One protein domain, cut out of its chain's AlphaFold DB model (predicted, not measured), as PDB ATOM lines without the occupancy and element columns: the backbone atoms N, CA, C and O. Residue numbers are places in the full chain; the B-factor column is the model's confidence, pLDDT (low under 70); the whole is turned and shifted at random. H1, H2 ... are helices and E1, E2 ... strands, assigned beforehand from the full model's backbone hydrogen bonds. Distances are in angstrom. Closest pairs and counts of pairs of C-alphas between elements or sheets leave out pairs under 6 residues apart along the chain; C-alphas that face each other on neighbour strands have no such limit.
ATOM      1  N   PRO A   2      33.196  -0.815  44.532       60.12
ATOM      2  CA  PRO A   2      33.631  -2.166  44.893       60.12
ATOM      3  C   PRO A   2      33.017  -3.188  43.915       60.12
ATOM      4  O   PRO A   2      31.938  -2.905  43.390       60.12
ATOM      5  N   PRO A   3      33.668  -4.339  43.666       73.88
ATOM      6  CA  PRO A   3      33.107  -5.387  42.816       73.88
ATOM      7  C   PRO A   3      31.717  -5.796  43.307       73.88
ATOM      8  O   PRO A   3      31.506  -5.947  44.518       73.88
ATOM      9  N   LEU A   4      30.779  -5.990  42.382       84.50
ATOM     10  CA  LEU A   4      29.497  -6.596  42.697       84.50
ATOM     11  C   LEU A   4      29.730  -8.106  42.785       84.50
ATOM     12  O   LEU A   4      29.851  -8.797  41.775       84.50
ATOM     13  N   GLY A   5      29.901  -8.593  44.017       91.06
ATOM     14  CA  GLY A   5      30.187 -10.000  44.295       91.06
ATOM     15  C   GLY A   5      29.074 -10.946  43.834       91.06
ATOM     16  O   GLY A   5      28.062 -10.518  43.287       91.06
ATOM     17  N   LYS A   6      29.253 -12.248  44.079       94.94
ATOM     18  CA  LYS A   6      28.274 -13.278  43.703       94.94
ATOM     19  C   LYS A   6      26.871 -12.945  44.230       94.94
ATOM     20  O   LYS A   6      26.693 -12.827  45.443       94.94
ATOM     21  N   HIS A   7      25.895 -12.830  43.334       95.62
ATOM     22  CA  HIS A   7      24.497 -12.537  43.659       95.62
ATOM     23  C   HIS A   7      23.524 -13.235  42.690       95.62
ATOM     24  O   HIS A   7      23.926 -13.583  41.576       95.62
ATOM     25  N   PRO A   8      22.263 -13.484  43.105       96.38
ATOM     26  CA  PRO A   8      21.318 -14.260  42.313       96.38
ATOM     27  C   PRO A   8      20.429 -13.407  41.404       96.38
ATOM     28  O   PRO A   8      19.908 -12.368  41.812       96.38
ATOM     29  N   HIS A   9      20.110 -13.939  40.226       95.38
ATOM     30  CA  HIS A   9      18.952 -13.506  39.451       95.38
ATOM     31  C   HIS A   9      18.090 -14.680  39.001       95.38
ATOM     32  O   HIS A   9      18.605 -15.758  38.725       95.38
ATOM     33  N   ALA A  10      16.777 -14.467  38.895       92.31
ATOM     34  CA  ALA A  10      15.861 -15.403  38.243       92.31
ATOM     35  C   ALA A  10      14.661 -14.667  37.633       92.31
ATOM     36  O   ALA A  10      14.179 -13.678  38.182       92.31
ATOM     37  N   GLY A  11      14.157 -15.171  36.510       90.12
ATOM     38  CA  GLY A  11      12.928 -14.736  35.844       90.12
ATOM     39  C   GLY A  11      12.980 -13.375  35.147       90.12
ATOM     40  O   GLY A  11      11.978 -12.970  34.564       90.12
ATOM     41  N   LEU A  12      14.122 -12.687  35.169       92.88
ATOM     42  CA  LEU A  12      14.312 -11.353  34.589       92.88
ATOM     43  C   LEU A  12      15.552 -11.277  33.690       92.88
ATOM     44  O   LEU A  12      16.375 -12.197  33.658       92.88
ATOM     45  N   CYS A  13      15.684 -10.182  32.950       94.12
ATOM     46  CA  CYS A  13      16.923  -9.837  32.260       94.12
ATOM     47  C   CYS A  13      17.560  -8.614  32.913       94.12
ATOM     48  O   CYS A  13      16.855  -7.672  33.284       94.12
ATOM     49  N   THR A  14      18.883  -8.626  33.034       95.44
ATOM     50  CA  THR A  14      19.666  -7.456  33.431       95.44
ATOM     51  C   THR A  14      20.487  -6.986  32.244       95.44
ATOM     52  O   THR A  14      20.911  -7.778  31.405       95.44
ATOM     53  N   ALA A  15      20.676  -5.680  32.147       96.44
ATOM     54  CA  ALA A  15      21.524  -5.069  31.152       96.44
ATOM     55  C   ALA A  15      22.461  -4.087  31.820       96.44
ATOM     56  O   ALA A  15      22.029  -3.116  32.445       96.44
ATOM     57  N   THR A  16      23.739  -4.352  31.645       96.00
ATOM     58  CA  THR A  16      24.835  -3.596  32.213       96.00
ATOM     59  C   THR A  16      25.444  -2.767  31.090       96.00
ATOM     60  O   THR A  16      26.101  -3.292  30.188       96.00
ATOM     61  N   ILE A  17      25.178  -1.459  31.111       95.12
ATOM     62  CA  ILE A  17      25.668  -0.504  30.113       95.12
ATOM     63  C   ILE A  17      26.804   0.307  30.738       95.12
ATOM     64  O   ILE A  17      26.579   1.137  31.624       95.12
ATOM     65  N   LEU A  18      28.032   0.078  30.268       90.06
ATOM     66  CA  LEU A  18      29.214   0.796  30.743       90.06
ATOM     67  C   LEU A  18      29.331   2.142  30.017       90.06
ATOM     68  O   LEU A  18      29.631   2.190  28.830       90.06
ATOM     69  N   LEU A  19      29.104   3.243  30.728       86.94
ATOM     70  CA  LEU A  19      29.119   4.602  30.178       86.94
ATOM     71  C   LEU A  19      30.503   5.260  30.226       86.94
ATOM     72  O   LEU A  19      30.837   6.081  29.373       86.94
ATOM     73  N   ARG A  20      31.282   4.949  31.263       85.38
ATOM     74  CA  ARG A  20      32.653   5.434  31.475       85.38
ATOM     75  C   ARG A  20      33.437   4.394  32.272       85.38
ATOM     76  O   ARG A  20      32.843   3.745  33.128       85.38
ATOM     77  N   GLY A  21      34.736   4.288  32.017       85.81
ATOM     78  CA  GLY A  21      35.627   3.217  32.482       85.81
ATOM     79  C   GLY A  21      36.044   2.331  31.309       85.81
ATOM     80  O   GLY A  21      35.548   2.546  30.201       85.81
ATOM     81  N   ASP A  22      36.919   1.349  31.526       87.62
ATOM     82  CA  ASP A  22      37.463   0.543  30.423       87.62
ATOM     83  C   ASP A  22      36.588  -0.658  30.090       87.62
ATOM     84  O   ASP A  22      36.206  -0.872  28.933       87.62
ATOM     85  N   SER A  23      36.279  -1.461  31.108       90.06
ATOM     86  CA  SER A  23      35.548  -2.709  30.923       90.06
ATOM     87  C   SER A  23      34.850  -3.195  32.188       90.06
ATOM     88  O   SER A  23      35.139  -2.743  33.291       90.06
ATOM     89  N   ILE A  24      33.918  -4.126  32.015       91.12
ATOM     90  CA  ILE A  24      33.290  -4.893  33.086       91.12
ATOM     91  C   ILE A  24      33.571  -6.358  32.811       91.12
ATOM     92  O   ILE A  24      33.295  -6.853  31.717       91.12
ATOM     93  N   LYS A  25      34.115  -7.034  33.813       93.50
ATOM     94  CA  LYS A  25      34.248  -8.481  33.855       93.50
ATOM     95  C   LYS A  25      32.996  -9.079  34.458       93.50
ATOM     96  O   LYS A  25      32.492  -8.573  35.455       93.50
ATOM     97  N   HIS A  26      32.540 -10.165  33.873       94.94
ATOM     98  CA  HIS A  26      31.379 -10.910  34.305       94.94
ATOM     99  C   HIS A  26      31.751 -12.380  34.462       94.94
ATOM    100  O   HIS A  26      32.385 -12.948  33.578       94.94
ATOM    101  N   TRP A  27      31.300 -13.005  35.543       95.44
ATOM    102  CA  TRP A  27      31.378 -14.453  35.751       95.44
ATOM    103  C   TRP A  27      30.019 -14.979  36.203       95.44
ATOM    104  O   TRP A  27      29.349 -14.296  36.974       95.44
ATOM    105  N   ASP A  28      29.643 -16.188  35.784       93.62
ATOM    106  CA  ASP A  28      28.468 -16.905  36.286       93.62
ATOM    107  C   ASP A  28      28.743 -18.373  36.625       93.62
ATOM    108  O   ASP A  28      29.653 -19.004  36.089       93.62
ATOM    109  N   ASN A  29      27.900 -18.925  37.498       91.69
ATOM    110  CA  ASN A  29      28.005 -20.295  37.991       91.69
ATOM    111  C   ASN A  29      27.559 -21.380  36.994       91.69
ATOM    112  O   ASN A  29      27.755 -22.558  37.286       91.69
ATOM    113  N   ILE A  30      26.944 -21.025  35.861       86.75
ATOM    114  CA  ILE A  30      26.449 -21.999  34.877       86.75
ATOM    115  C   ILE A  30      27.546 -22.335  33.873       86.75
ATOM    116  O   ILE A  30      27.804 -23.503  33.596       86.75
ATOM    117  N   ARG A  31      28.201 -21.310  33.324       86.06
ATOM    118  CA  ARG A  31      29.270 -21.455  32.333       86.06
ATOM    119  C   ARG A  31      30.645 -21.560  32.983       86.06
ATOM    120  O   ARG A  31      31.548 -22.101  32.354       86.06
ATOM    121  N   ASP A  32      30.804 -21.033  34.198       88.31
ATOM    122  CA  ASP A  32      32.077 -20.941  34.925       88.31
ATOM    123  C   ASP A  32      33.208 -20.316  34.082       88.31
ATOM    124  O   ASP A  32      34.364 -20.741  34.106       88.31
ATOM    125  N   ILE A  33      32.866 -19.290  33.297       87.06
ATOM    126  CA  ILE A  33      33.821 -18.516  32.499       87.06
ATOM    127  C   ILE A  33      33.741 -17.034  32.850       87.06
ATOM    128  O   ILE A  33      32.683 -16.527  33.218       87.06
ATOM    129  N   GLU A  34      34.866 -16.335  32.702       91.50
ATOM    130  CA  GLU A  34      34.914 -14.874  32.773       91.50
ATOM    131  C   GLU A  34      34.798 -14.290  31.360       91.50
ATOM    132  O   GLU A  34      35.572 -14.638  30.465       91.50
ATOM    133  N   GLU A  35      33.845 -13.383  31.164       92.44
ATOM    134  CA  GLU A  35      33.677 -12.607  29.938       92.44
ATOM    135  C   GLU A  35      33.829 -11.111  30.229       92.44
ATOM    136  O   GLU A  35      33.607 -10.654  31.348       92.44
ATOM    137  N   THR A  36      34.204 -10.334  29.214       91.94
ATOM    138  CA  THR A  36      34.491  -8.904  29.370       91.94
ATOM    139  C   THR A  36      33.679  -8.085  28.379       91.94
ATOM    140  O   THR A  36      33.767  -8.312  27.174       91.94
ATOM    141  N   ALA A  37      32.954  -7.088  28.876       90.12
ATOM    142  CA  ALA A  37      32.281  -6.073  28.072       90.12
ATOM    143  C   ALA A  37      33.035  -4.741  28.165       90.12
ATOM    144  O   ALA A  37      33.470  -4.351  29.248       90.12
ATOM    145  N   LYS A  38      33.198  -4.025  27.048       90.00
ATOM    146  CA  LYS A  38      33.915  -2.739  27.026       90.00
ATOM    147  C   LYS A  38      32.982  -1.543  27.124       90.00
ATOM    148  O   LYS A  38      31.778  -1.629  26.883       90.00
ATOM    149  N   SER A  39      33.582  -0.398  27.429       89.94
ATOM    150  CA  SER A  39      32.910   0.900  27.490       89.94
ATOM    151  C   SER A  39      32.107   1.221  26.233       89.94
ATOM    152  O   SER A  39      32.592   1.069  25.112       89.94
ATOM    153  N   GLY A  40      30.875   1.686  26.421       88.88
ATOM    154  CA  GLY A  40      29.878   1.943  25.385       88.88
ATOM    155  C   GLY A  40      29.168   0.689  24.860       88.88
ATOM    156  O   GLY A  40      28.246   0.817  24.053       88.88
ATOM    157  N   GLY A  41      29.607  -0.506  25.253       93.12
ATOM    158  CA  GLY A  41      28.923  -1.758  24.959       93.12
ATOM    159  C   GLY A  41      27.799  -2.047  25.950       93.12
ATOM    160  O   GLY A  41      27.491  -1.246  26.838       93.12
ATOM    161  N   VAL A  42      27.193  -3.217  25.791       95.88
ATOM    162  CA  VAL A  42      26.190  -3.755  26.711       95.88
ATOM    163  C   VAL A  42      26.467  -5.223  26.979       95.88
ATOM    164  O   VAL A  42      26.770  -5.982  26.057       95.88
ATOM    165  N   LEU A  43      26.347  -5.604  28.246       96.19
ATOM    166  CA  LEU A  43      26.242  -6.988  28.681       96.19
ATOM    167  C   LEU A  43      24.800  -7.224  29.118       96.19
ATOM    168  O   LEU A  43      24.318  -6.534  30.011       96.19
ATOM    169  N   CYS A  44      24.104  -8.162  28.486       96.31
ATOM    170  CA  CYS A  44      22.754  -8.550  28.864       96.31
ATOM    171  C   CYS A  44      22.753  -9.973  29.421       96.31
ATOM    172  O   CYS A  44      23.088 -10.918  28.710       96.31
ATOM    173  N   LEU A  45      22.376 -10.122  30.688       94.38
ATOM    174  CA  LEU A  45      22.179 -11.414  31.328       94.38
ATOM    175  C   LEU A  45      20.695 -11.767  31.307       94.38
ATOM    176  O   LEU A  45      19.852 -11.059  31.854       94.38
ATOM    177  N   HIS A  46      20.385 -12.924  30.744       92.81
ATOM    178  CA  HIS A  46      19.068 -13.534  30.781       92.81
ATOM    179  C   HIS A  46      19.084 -14.596  31.877       92.81
ATOM    180  O   HIS A  46      19.727 -15.625  31.715       92.81
ATOM    181  N   SER A  47      18.408 -14.354  33.003       91.62
ATOM    182  CA  SER A  47      18.559 -15.204  34.202       91.62
ATOM    183  C   SER A  47      17.724 -16.488  34.196       91.62
ATOM    184  O   SER A  47      18.004 -17.414  34.952       91.62
ATOM    185  N   ALA A  48      16.694 -16.554  33.349       87.31
ATOM    186  CA  ALA A  48      15.812 -17.711  33.207       87.31
ATOM    187  C   ALA A  48      15.327 -18.295  34.553       87.31
ATOM    188  O   ALA A  48      14.696 -17.583  35.328       87.31
ATOM    189  N   GLY A  49      15.567 -19.580  34.831       84.06
ATOM    190  CA  GLY A  49      15.147 -20.231  36.078       84.06
ATOM    191  C   GLY A  49      15.996 -19.889  37.308       84.06
ATOM    192  O   GLY A  49      15.582 -20.205  38.422       84.06
ATOM    193  N   GLY A  50      17.154 -19.257  37.120       89.94
ATOM    194  CA  GLY A  50      18.108 -18.962  38.181       89.94
ATOM    195  C   GLY A  50      19.538 -18.924  37.657       89.94
ATOM    196  O   GLY A  50      19.912 -19.746  36.825       89.94
ATOM    197  N   ILE A  51      20.329 -17.985  38.158       92.56
ATOM    198  CA  ILE A  51      21.772 -17.884  37.932       92.56
ATOM    199  C   ILE A  51      22.409 -17.132  39.098       92.56
ATOM    200  O   ILE A  51      21.769 -16.261  39.695       92.56
ATOM    201  N   VAL A  52      23.664 -17.446  39.407       95.56
ATOM    202  CA  VAL A  52      24.505 -16.643  40.296       95.56
ATOM    203  C   VAL A  52      25.667 -16.097  39.503       95.56
ATOM    204  O   VAL A  52      26.378 -16.850  38.844       95.56
ATOM    205  N   HIS A  53      25.858 -14.787  39.585       95.25
ATOM    206  CA  HIS A  53      26.880 -14.102  38.813       95.25
ATOM    207  C   HIS A  53      27.560 -12.994  39.617       95.25
ATOM    208  O   HIS A  53      27.111 -12.628  40.705       95.25
ATOM    209  N   SER A  54      28.677 -12.494  39.104       95.19
ATOM    210  CA  SER A  54      29.406 -11.357  39.660       95.19
ATOM    211  C   SER A  54      29.866 -10.431  38.549       95.19
ATOM    212  O   SER A  54      30.224 -10.901  37.467       95.19
ATOM    213  N   GLU A  55      29.925  -9.139  38.848       94.00
ATOM    214  CA  GLU A  55      30.368  -8.108  37.916       94.00
ATOM    215  C   GLU A  55      31.433  -7.223  38.565       94.00
ATOM    216  O   GLU A  55      31.247  -6.649  39.642       94.00
ATOM    217  N   GLU A  56      32.572  -7.091  37.895       91.75
ATOM    218  CA  GLU A  56      33.696  -6.288  38.360       91.75
ATOM    219  C   GLU A  56      34.102  -5.282  37.287       91.75
ATOM    220  O   GLU A  56      34.564  -5.639  36.204       91.75
ATOM    221  N   ALA A  57      33.942  -3.996  37.596       87.75
ATOM    222  CA  ALA A  57      34.440  -2.929  36.746       87.75
ATOM    223  C   ALA A  57      35.966  -2.827  36.832       87.75
ATOM    224  O   ALA A  57      36.533  -2.773  37.925       87.75
ATOM    225  N   HIS A  58      36.609  -2.723  35.675       84.81
ATOM    226  CA  HIS A  58      38.027  -2.445  35.538       84.81
ATOM    227  C   HIS A  58      38.233  -1.086  34.867       84.81
ATOM    228  O   HIS A  58      37.621  -0.781  33.840       84.81
ATOM    229  N   ASP A  59      39.119  -0.291  35.456       80.44
ATOM    230  CA  ASP A  59      39.515   1.032  34.983       80.44
ATOM    231  C   ASP A  59      41.026   1.184  35.231       80.44
ATOM    232  O   ASP A  59      41.493   1.101  36.373       80.44
ATOM    233  N   GLU A  60      41.809   1.292  34.159       73.25
ATOM    234  CA  GLU A  60      43.260   1.481  34.194       73.25
ATOM    235  C   GLU A  60      43.620   2.893  34.670       73.25
ATOM    236  O   GLU A  60      44.660   3.079  35.320       73.25
ATOM    237  N   ASP A  61      42.742   3.870  34.424       66.81
ATOM    238  CA  ASP A  61      42.891   5.231  34.916       66.81
ATOM    239  C   ASP A  61      42.486   5.287  36.395       66.81
ATOM    240  O   ASP A  61      41.317   5.268  36.775       66.81
ATOM    241  N   LYS A  62      43.495   5.368  37.270       59.50
ATOM    242  CA  LYS A  62      43.333   5.468  38.734       59.50
ATOM    243  C   LYS A  62      43.156   6.896  39.246       59.50
ATOM    244  O   LYS A  62      43.337   7.133  40.442       59.50
ATOM    245  N   ASP A  63      42.904   7.861  38.365       61.47
ATOM    246  CA  ASP A  63      42.648   9.222  38.816       61.47
ATOM    247  C   ASP A  63      41.308   9.247  39.563       61.47
ATOM    248  O   ASP A  63      40.323   8.673  39.117       61.47
ATOM    249  N   GLU A  64      41.212   9.926  40.705       49.62
ATOM    250  CA  GLU A  64      39.940   9.994  41.446       49.62
ATOM    251  C   GLU A  64      38.831  10.702  40.634       49.62
ATOM    252  O   GLU A  64      37.668  10.706  41.029       49.62
ATOM    253  N   SER A  65      39.178  11.288  39.480       51.44
ATOM    254  CA  SER A  65      38.266  11.878  38.499       51.44
ATOM    255  C   SER A  65      37.729  10.895  37.430       51.44
ATOM    256  O   SER A  65      36.763  11.236  36.728       51.44
ATOM    257  N   SER A  66      38.293   9.683  37.297       58.66
ATOM    258  CA  SER A  66      37.801   8.579  36.450       58.66
ATOM    259  C   SER A  66      36.913   7.640  37.265       58.66
ATOM    260  O   SER A  66      37.272   6.535  37.656       58.66
ATOM    261  N   PHE A  67      35.694   8.095  37.549       70.81
ATOM    262  CA  PHE A  67      34.665   7.190  38.046       70.81
ATOM    263  C   PHE A  67      34.129   6.334  36.900       70.81
ATOM    264  O   PHE A  67      33.661   6.865  35.884       70.81
ATOM    265  N   THR A  68      34.125   5.018  37.106       81.56
ATOM    266  CA  THR A  68      33.304   4.108  36.312       81.56
ATOM    267  C   THR A  68      31.838   4.506  36.460       81.56
ATOM    268  O   THR A  68      31.333   4.645  37.578       81.56
ATOM    269  N   HIS A  69      31.144   4.680  35.340       87.25
ATOM    270  CA  HIS A  69      29.713   4.957  35.320       87.25
ATOM    271  C   HIS A  69      29.004   3.811  34.618       87.25
ATOM    272  O   HIS A  69      29.294   3.530  33.458       87.25
ATOM    273  N   ILE A  70      28.079   3.165  35.320       90.69
ATOM    274  CA  ILE A  70      27.321   2.020  34.820       90.69
ATOM    275  C   ILE A  70      25.840   2.336  34.976       90.69
ATOM    276  O   ILE A  70      25.418   2.808  36.032       90.69
ATOM    277  N   LEU A  71      25.064   2.070  33.930       92.88
ATOM    278  CA  LEU A  71      23.609   2.046  33.993       92.88
ATOM    279  C   LEU A  71      23.150   0.586  33.998       92.88
ATOM    280  O   LEU A  71      23.394  -0.140  33.034       92.88
ATOM    281  N   TYR A  72      22.485   0.178  35.078       94.12
ATOM    282  CA  TYR A  72      21.821  -1.119  35.176       94.12
ATOM    283  C   TYR A  72      20.352  -0.968  34.801       94.12
ATOM    284  O   TYR A  72      19.629  -0.180  35.413       94.12
ATOM    285  N   VAL A  73      19.908  -1.737  33.814       94.88
ATOM    286  CA  VAL A  73      18.500  -1.821  33.423       94.88
ATOM    287  C   VAL A  73      18.022  -3.239  33.675       94.88
ATOM    288  O   VAL A  73      18.545  -4.183  33.092       94.88
ATOM    289  N   TRP A  74      17.039  -3.399  34.553       94.50
ATOM    290  CA  TRP A  74      16.382  -4.682  34.781       94.50
ATOM    291  C   TRP A  74      14.999  -4.637  34.156       94.50
ATOM    292  O   TRP A  74      14.257  -3.674  34.356       94.50
ATOM    293  N   PHE A  75      14.648  -5.668  33.400       92.00
ATOM    294  CA  PHE A  75      13.350  -5.746  32.748       92.00
ATOM    295  C   PHE A  75      12.778  -7.151  32.848       92.00
ATOM    296  O   PHE A  75      13.515  -8.129  32.981       92.00
ATOM    297  N   ASP A  76      11.451  -7.241  32.800       90.62
ATOM    298  CA  ASP A  76      10.756  -8.511  32.639       90.62
ATOM    299  C   ASP A  76      10.701  -8.846  31.145       90.62
ATOM    300  O   ASP A  76      10.013  -8.166  30.383       90.62
ATOM    301  N   PRO A  77      11.411  -9.881  30.703       86.00
ATOM    302  CA  PRO A  77      11.388 -10.331  29.319       86.00
ATOM    303  C   PRO A  77      10.149 -11.187  28.971       86.00
ATOM    304  O   PRO A  77      10.076 -11.733  27.874       86.00
ATOM    305  N   GLY A  78       9.214 -11.400  29.907       81.25
ATOM    306  CA  GLY A  78       8.079 -12.320  29.753       81.25
ATOM    307  C   GLY A  78       8.448 -13.796  29.956       81.25
ATOM    308  O   GLY A  78       7.607 -14.687  29.833       81.25
ATOM    309  N   ILE A  79       9.704 -14.085  30.310       65.19
ATOM    310  CA  ILE A  79      10.277 -15.443  30.284       65.19
ATOM    311  C   ILE A  79       9.787 -16.331  31.416       65.19
ATOM    312  O   ILE A  79       9.817 -17.550  31.291       65.19
ATOM    313  N   HIS A  80       9.242 -15.734  32.476       58.53
ATOM    314  CA  HIS A  80       8.527 -16.452  33.527       58.53
ATOM    315  C   HIS A  80       7.304 -17.236  32.987       58.53
ATOM    316  O   HIS A  80       6.740 -18.065  33.700       58.53
ATOM    317  N   ARG A  81       6.898 -16.998  31.730       56.19
ATOM    318  CA  ARG A  81       5.798 -17.685  31.027       56.19
ATOM    319  C   ARG A  81       6.263 -18.865  30.171       56.19
ATOM    320  O   ARG A  81       5.438 -19.697  29.800       56.19
ATOM    321  N   SER A  82       7.562 -18.966  29.878       53.16
ATOM    322  CA  SER A  82       8.147 -20.050  29.085       53.16
ATOM    323  C   SER A  82       9.010 -20.942  29.975       53.16
ATOM    324  O   SER A  82      10.067 -20.546  30.454       53.16
ATOM    325  N   GLN A  83       8.560 -22.176  30.205       46.81
ATOM    326  CA  GLN A  83       9.176 -23.121  31.149       46.81
ATOM    327  C   GLN A  83      10.535 -23.701  30.692       46.81
ATOM    328  O   GLN A  83      11.034 -24.626  31.325       46.81
ATOM    329  N   LEU A  84      11.120 -23.231  29.580       53.44
ATOM    330  CA  LEU A  84      12.223 -23.915  28.883       53.44
ATOM    331  C   LEU A  84      13.341 -22.974  28.410       53.44
ATOM    332  O   LEU A  84      13.837 -23.125  27.297       53.44
ATOM    333  N   MET A  85      13.732 -21.991  29.218       68.12
ATOM    334  CA  MET A  85      14.867 -21.128  28.874       68.12
ATOM    335  C   MET A  85      16.046 -21.341  29.813       68.12
ATOM    336  O   MET A  85      15.861 -21.602  31.000       68.12
ATOM    337  N   PHE A  86      17.248 -21.256  29.247       78.31
ATOM    338  CA  PHE A  86      18.515 -21.403  29.956       78.31
ATOM    339  C   PHE A  86      19.093 -20.028  30.235       78.31
ATOM    340  O   PHE A  86      18.898 -19.124  29.409       78.31
ATOM    341  N   PRO A  87      19.802 -19.859  31.364       87.12
ATOM    342  CA  PRO A  87      20.538 -18.640  31.575       87.12
ATOM    343  C   PRO A  87      21.538 -18.432  30.439       87.12
ATOM    344  O   PRO A  87      22.193 -19.374  29.990       87.12
ATOM    345  N   ARG A  88      21.617 -17.208  29.930       86.94
ATOM    346  CA  ARG A  88      22.542 -16.861  28.848       86.94
ATOM    347  C   ARG A  88      23.006 -15.426  28.981       86.94
ATOM    348  O   ARG A  88      22.301 -14.601  29.558       86.94
ATOM    349  N   ILE A  89      24.161 -15.134  28.400       91.88
ATOM    350  CA  ILE A  89      24.737 -13.794  28.379       91.88
ATOM    351  C   ILE A  89      24.947 -13.390  26.931       91.88
ATOM    352  O   ILE A  89      25.414 -14.180  26.113       91.88
ATOM    353  N   GLU A  90      24.588 -12.154  26.629       94.50
ATOM    354  CA  GLU A  90      24.827 -11.512  25.348       94.50
ATOM    355  C   GLU A  90      25.739 -10.306  25.591       94.50
ATOM    356  O   GLU A  90      25.415  -9.434  26.395       94.50
ATOM    357  N   ILE A  91      26.887 -10.248  24.916       95.69
ATOM    358  CA  ILE A  91      27.807  -9.108  24.995       95.69
ATOM    359  C   ILE A  91      27.917  -8.486  23.614       95.69
ATOM    360  O   ILE A  91      28.286  -9.158  22.650       95.69
ATOM    361  N   PHE A  92      27.631  -7.189  23.532       96.44
ATOM    362  CA  PHE A  92      27.780  -6.418  22.306       96.44
ATOM    363  C   PHE A  92      28.704  -5.231  22.532       96.44
ATOM    364  O   PHE A  92      28.470  -4.375  23.386       96.44
ATOM    365  N   GLU A  93      29.749  -5.174  21.716       94.06
ATOM    366  CA  GLU A  93      30.685  -4.063  21.661       94.06
ATOM    367  C   GLU A  93      30.014  -2.812  21.061       94.06
ATOM    368  O   GLU A  93      29.072  -2.922  20.267       94.06
ATOM    369  N   PRO A  94      30.531  -1.601  21.346       91.25
ATOM    370  CA  PRO A  94      30.019  -0.340  20.808       91.25
ATOM    371  C   PRO A  94      29.701  -0.336  19.310       91.25
ATOM    372  O   PRO A  94      28.739   0.295  18.881       91.25
ATOM    373  N   CYS A  95      30.534  -0.998  18.504       93.06
ATOM    374  CA  CYS A  95      30.411  -1.019  17.048       93.06
ATOM    375  C   CYS A  95      29.321  -1.970  16.532       93.06
ATOM    376  O   CYS A  95      28.931  -1.856  15.372       93.06
ATOM    377  N   GLN A  96      28.839  -2.890  17.371       96.00
ATOM    378  CA  GLN A  96      27.761  -3.827  17.047       96.00
ATOM    379  C   GLN A  96      26.377  -3.229  17.339       96.00
ATOM    380  O   GLN A  96      25.369  -3.735  16.849       96.00
ATOM    381  N   LEU A  97      26.322  -2.135  18.104       96.56
ATOM    382  CA  LEU A  97      25.087  -1.434  18.432       96.56
ATOM    383  C   LEU A  97      24.733  -0.399  17.350       96.56
ATOM    384  O   LEU A  97      25.595   0.381  16.930       96.56
ATOM    385  N   LEU A 210      -2.304  -5.309  34.784       59.47
ATOM    386  CA  LEU A 210      -2.654  -5.617  36.180       59.47
ATOM    387  C   LEU A 210      -3.288  -7.013  36.352       59.47
ATOM    388  O   LEU A 210      -3.375  -7.520  37.473       59.47
ATOM    389  N   GLU A 211      -3.741  -7.629  35.256       62.94
ATOM    390  CA  GLU A 211      -4.255  -9.004  35.228       62.94
ATOM    391  C   GLU A 211      -3.127 -10.050  35.283       62.94
ATOM    392  O   GLU A 211      -3.333 -11.161  35.770       62.94
ATOM    393  N   GLU A 212      -1.918  -9.683  34.859       68.00
ATOM    394  CA  GLU A 212      -0.731 -10.536  34.808       68.00
ATOM    395  C   GLU A 212       0.208 -10.171  35.962       68.00
ATOM    396  O   GLU A 212       1.247  -9.540  35.784       68.00
ATOM    397  N   ARG A 213      -0.191 -10.524  37.187       74.50
ATOM    398  CA  ARG A 213       0.598 -10.192  38.380       74.50
ATOM    399  C   ARG A 213       1.965 -10.875  38.337       74.50
ATOM    400  O   ARG A 213       2.049 -12.101  38.329       74.50
ATOM    401  N   THR A 214       3.016 -10.072  38.408       83.62
ATOM    402  CA  THR A 214       4.385 -10.512  38.676       83.62
ATOM    403  C   THR A 214       4.821 -10.017  40.052       83.62
ATOM    404  O   THR A 214       4.283  -9.049  40.595       83.62
ATOM    405  N   PHE A 215       5.759 -10.729  40.664       89.25
ATOM    406  CA  PHE A 215       6.309 -10.411  41.971       89.25
ATOM    407  C   PHE A 215       7.825 -10.338  41.862       89.25
ATOM    408  O   PHE A 215       8.470 -11.332  41.524       89.25
ATOM    409  N   LEU A 216       8.370  -9.155  42.138       92.31
ATOM    410  CA  LEU A 216       9.803  -8.908  42.205       92.31
ATOM    411  C   LEU A 216      10.242  -8.984  43.668       92.31
ATOM    412  O   LEU A 216       9.822  -8.174  44.492       92.31
ATOM    413  N   LEU A 217      11.094  -9.952  43.984       95.25
ATOM    414  CA  LEU A 217      11.743 -10.085  45.279       95.25
ATOM    415  C   LEU A 217      13.223  -9.735  45.131       95.25
ATOM    416  O   LEU A 217      13.978 -10.463  44.491       95.25
ATOM    417  N   THR A 218      13.644  -8.627  45.734       95.94
ATOM    418  CA  THR A 218      15.049  -8.203  45.769       95.94
ATOM    419  C   THR A 218      15.736  -8.718  47.031       95.94
ATOM    420  O   THR A 218      15.143  -8.690  48.111       95.94
ATOM    421  N   GLY A 219      16.995  -9.128  46.928       93.69
ATOM    422  CA  GLY A 219      17.783  -9.624  48.058       93.69
ATOM    423  C   GLY A 219      19.187 -10.027  47.622       93.69
ATOM    424  O   GLY A 219      19.406 -10.311  46.450       93.69
ATOM    425  N   HIS A 220      20.150 -10.029  48.549       94.12
ATOM    426  CA  HIS A 220      21.547 -10.415  48.272       94.12
ATOM    427  C   HIS A 220      22.199  -9.641  47.111       94.12
ATOM    428  O   HIS A 220      23.041 -10.178  46.406       94.12
ATOM    429  N   SER A 221      21.821  -8.374  46.919       92.56
ATOM    430  CA  SER A 221      22.230  -7.522  45.780       92.56
ATOM    431  C   SER A 221      21.714  -7.967  44.406       92.56
ATOM    432  O   SER A 221      22.083  -7.368  43.404       92.56
ATOM    433  N   GLY A 222      20.836  -8.967  44.360       94.38
ATOM    434  CA  GLY A 222      20.177  -9.448  43.156       94.38
ATOM    435  C   GLY A 222      18.655  -9.410  43.266       94.38
ATOM    436  O   GLY A 222      18.079  -8.749  44.143       94.38
ATOM    437  N   ALA A 223      17.984 -10.108  42.351       95.50
ATOM    438  CA  ALA A 223      16.528 -10.107  42.288       95.50
ATOM    439  C   ALA A 223      15.926 -11.321  41.581       95.50
ATOM    440  O   ALA A 223      16.423 -11.791  40.560       95.50
ATOM    441  N   VAL A 224      14.781 -11.759  42.092       93.25
ATOM    442  CA  VAL A 224      13.956 -12.832  41.541       93.25
ATOM    443  C   VAL A 224      12.621 -12.252  41.099       93.25
ATOM    444  O   VAL A 224      11.911 -11.644  41.897       93.25
ATOM    445  N   LEU A 225      12.253 -12.482  39.844       92.00
ATOM    446  CA  LEU A 225      10.944 -12.166  39.292       92.00
ATOM    447  C   LEU A 225      10.155 -13.460  39.059       92.00
ATOM    448  O   LEU A 225      10.643 -14.390  38.420       92.00
ATOM    449  N   ALA A 226       8.927 -13.539  39.570       89.12
ATOM    450  CA  ALA A 226       8.068 -14.711  39.394       89.12
ATOM    451  C   ALA A 226       6.585 -14.338  39.256       89.12
ATOM    452  O   ALA A 226       6.184 -13.209  39.516       89.12
ATOM    453  N   THR A 227       5.742 -15.307  38.895       87.00
ATOM    454  CA  THR A 227       4.280 -15.134  38.755       87.00
ATOM    455  C   THR A 227       3.528 -15.061  40.087       87.00
ATOM    456  O   THR A 227       2.326 -14.811  40.113       87.00
ATOM    457  N   SER A 228       4.190 -15.354  41.208       87.81
ATOM    458  CA  SER A 228       3.605 -15.254  42.544       87.81
ATOM    459  C   SER A 228       4.679 -15.007  43.597       87.81
ATOM    460  O   SER A 228       5.839 -15.388  43.429       87.81
ATOM    461  N   GLU A 229       4.272 -14.405  44.714       92.06
ATOM    462  CA  GLU A 229       5.140 -14.207  45.876       92.06
ATOM    463  C   GLU A 229       5.678 -15.537  46.421       92.06
ATOM    464  O   GLU A 229       6.869 -15.649  46.695       92.06
ATOM    465  N   GLU A 230       4.828 -16.564  46.529       93.00
ATOM    466  CA  GLU A 230       5.226 -17.902  46.988       93.00
ATOM    467  C   GLU A 230       6.351 -18.481  46.120       93.00
ATOM    468  O   GLU A 230       7.345 -18.985  46.643       93.00
ATOM    469  N   LYS A 231       6.244 -18.346  44.789       89.62
ATOM    470  CA  LYS A 231       7.278 -18.836  43.876       89.62
ATOM    471  C   LYS A 231       8.565 -18.017  43.975       89.62
ATOM    472  O   LYS A 231       9.641 -18.610  43.972       89.62
ATOM    473  N   ALA A 232       8.467 -16.690  44.081       91.69
ATOM    474  CA  ALA A 232       9.634 -15.826  44.255       91.69
ATOM    475  C   ALA A 232      10.392 -16.154  45.554       91.69
ATOM    476  O   ALA A 232      11.614 -16.276  45.540       91.69
ATOM    477  N   ARG A 233       9.663 -16.368  46.660       94.75
ATOM    478  CA  ARG A 233      10.241 -16.779  47.948       94.75
ATOM    479  C   ARG A 233      10.891 -18.154  47.871       94.75
ATOM    480  O   ARG A 233      12.031 -18.284  48.287       94.75
ATOM    481  N   SER A 234      10.219 -19.136  47.271       92.75
ATOM    482  CA  SER A 234      10.781 -20.479  47.077       92.75
ATOM    483  C   SER A 234      12.090 -20.456  46.280       92.75
ATOM    484  O   SER A 234      13.025 -21.151  46.653       92.75
ATOM    485  N   LEU A 235      12.187 -19.649  45.216       91.31
ATOM    486  CA  LEU A 235      13.431 -19.502  44.450       91.31
ATOM    487  C   LEU A 235      14.547 -18.852  45.281       91.31
ATOM    488  O   LEU A 235      15.694 -19.280  45.201       91.31
ATOM    489  N   MET A 236      14.218 -17.844  46.095       94.75
ATOM    490  CA  MET A 236      15.195 -17.226  46.996       94.75
ATOM    491  C   MET A 236      15.670 -18.206  48.080       94.75
ATOM    492  O   MET A 236      16.862 -18.271  48.354       94.75
ATOM    493  N   GLU A 237      14.774 -19.020  48.645       94.88
ATOM    494  CA  GLU A 237      15.129 -20.083  49.597       94.88
ATOM    495  C   GLU A 237      16.020 -21.157  48.956       94.88
ATOM    496  O   GLU A 237      16.931 -21.676  49.601       94.88
ATOM    497  N   ASP A 238      15.782 -21.496  47.687       91.12
ATOM    498  CA  ASP A 238      16.633 -22.424  46.940       91.12
ATOM    499  C   ASP A 238      18.041 -21.856  46.728       91.12
ATOM    500  O   ASP A 238      19.014 -22.580  46.938       91.12
ATOM    501  N   PHE A 239      18.157 -20.563  46.407       93.94
ATOM    502  CA  PHE A 239      19.446 -19.868  46.388       93.94
ATOM    503  C   PHE A 239      20.125 -19.884  47.761       93.94
ATOM    504  O   PHE A 239      21.278 -20.279  47.868       93.94
ATOM    505  N   GLU A 240      19.425 -19.495  48.826       95.56
ATOM    506  CA  GLU A 240      20.003 -19.406  50.174       95.56
ATOM    507  C   GLU A 240      20.479 -20.762  50.713       95.56
ATOM    508  O   GLU A 240      21.406 -20.823  51.525       95.56
ATOM    509  N   ARG A 241      19.858 -21.855  50.259       95.19
ATOM    510  CA  ARG A 241      20.219 -23.228  50.625       95.19
ATOM    511  C   ARG A 241      21.512 -23.696  49.961       95.19
ATOM    512  O   ARG A 241      22.281 -24.406  50.607       95.19
ATOM    513  N   ASP A 242      21.719 -23.340  48.696       92.19
ATOM    514  CA  ASP A 242      22.906 -23.711  47.918       92.19
ATOM    515  C   ASP A 242      23.302 -22.594  46.928       92.19
ATOM    516  O   ASP A 242      23.025 -22.685  45.727       92.19
ATOM    517  N   PRO A 243      23.953 -21.520  47.421       91.94
ATOM    518  CA  PRO A 243      24.260 -20.342  46.611       91.94
ATOM    519  C   PRO A 243      25.193 -20.610  45.431       91.94
ATOM    520  O   PRO A 243      25.168 -19.864  44.463       91.94
TER     521      PRO A 243
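Overview. This is residues 2 to 97 and 210 to 243 of the 296 residues of the protein "Pirin domain-containing protein" of Guillardia theta (strain CCMP2712) (UniProt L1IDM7). Two sheets stand partly face to face as a sandwich: the larger, of six strands and strongly twisted, runs on past the smaller four-stranded one with its hairpin E9 and E10, and the single helix H1 packs on that extension, over E10, E1 and E9. The sandwich is tied together by five links that pass between the sheets, and the edge strands E4 and E8 come close along one side. The 130 printed residues include ten named strands, E1 to E10, followed by H1; the class is mostly strand. The large sheet is mixed, in the order E4 E3 E6 E1 E10 E9, and the other is antiparallel, E7 E2 E5 E8. The whole is compact, with a radius of gyration of the C-alphas of 15.5 A and spans of 47 by 31 by 27 A.

Arrangement. In the large sheet, E4, residues 34 to 38, and E3, residues 23 to 28, form a hairpin, with N 26 and O 35 2.8 A apart, within hydrogen-bond range. E6, residues 51 to 58, is antiparallel to E3, with N 25 and O 56 at 2.8 A. E1, residues 4 to 10, is antiparallel to E6, with N 7 and O 53 at 2.9 A. E10, residues 222 to 226, is parallel to E1 at 1 degrees, with N 225 and O 10 at 2.8 A. E9, residues 215 to 219, is an edge strand and forms a hairpin with E10, with N 217 and O 224 at 2.8 A. H1, residues 229 to 241, is on this sheet at a height of 8.6 A, slantwise to the strands, but only just, at 31 degrees to E10 on the local plane. The closest C-alphas of H1 and E10 are those of Ala 232 and Ala 226, 5.2 A apart. In H1 every O i to N i+4 pair is within hydrogen-bond range. In the other sheet, E2, residues 13 to 20, is antiparallel to E7, residues 69 to 75, with N 15 and O 73 at 2.8 A, and to E5, residues 42 to 46, with N 16 and O 43 at 2.8 A. E8, residues 88 to 92, is antiparallel to E5, with N 44 and O 90 at 2.8 A. The facing parts of the two sheets are 8.7 A apart centre to centre, with their strands at 15 degrees. The closest C-alphas of E4 and E8 are those of Ala 37 and Ile 91, 6.2 A apart.

Along the chain. E1 begins at C-alpha 4, (29.497, -6.596, 42.697). The longer strands are E6, 22.5 A, E2, 21.9 A, and E7, 19.7 A. H1, 18.2 A long, ends at C-alpha 241, (20.219, -23.228, 50.625).

Size, cuts and confidence. The two C-alphas farthest apart are those of Asp 63 and Glu 211, 50.4 A. Residues 98 to 209 are not printed, and C-alphas 97 and 210 are 33.2 A apart across the cut. The link E7 to E8, residues 76 to 87, is long. The mean pLDDT of the printed part is 86.7; under 70 are residue 2 and residues 61 to 66, 79 to 85 and 210 to 212.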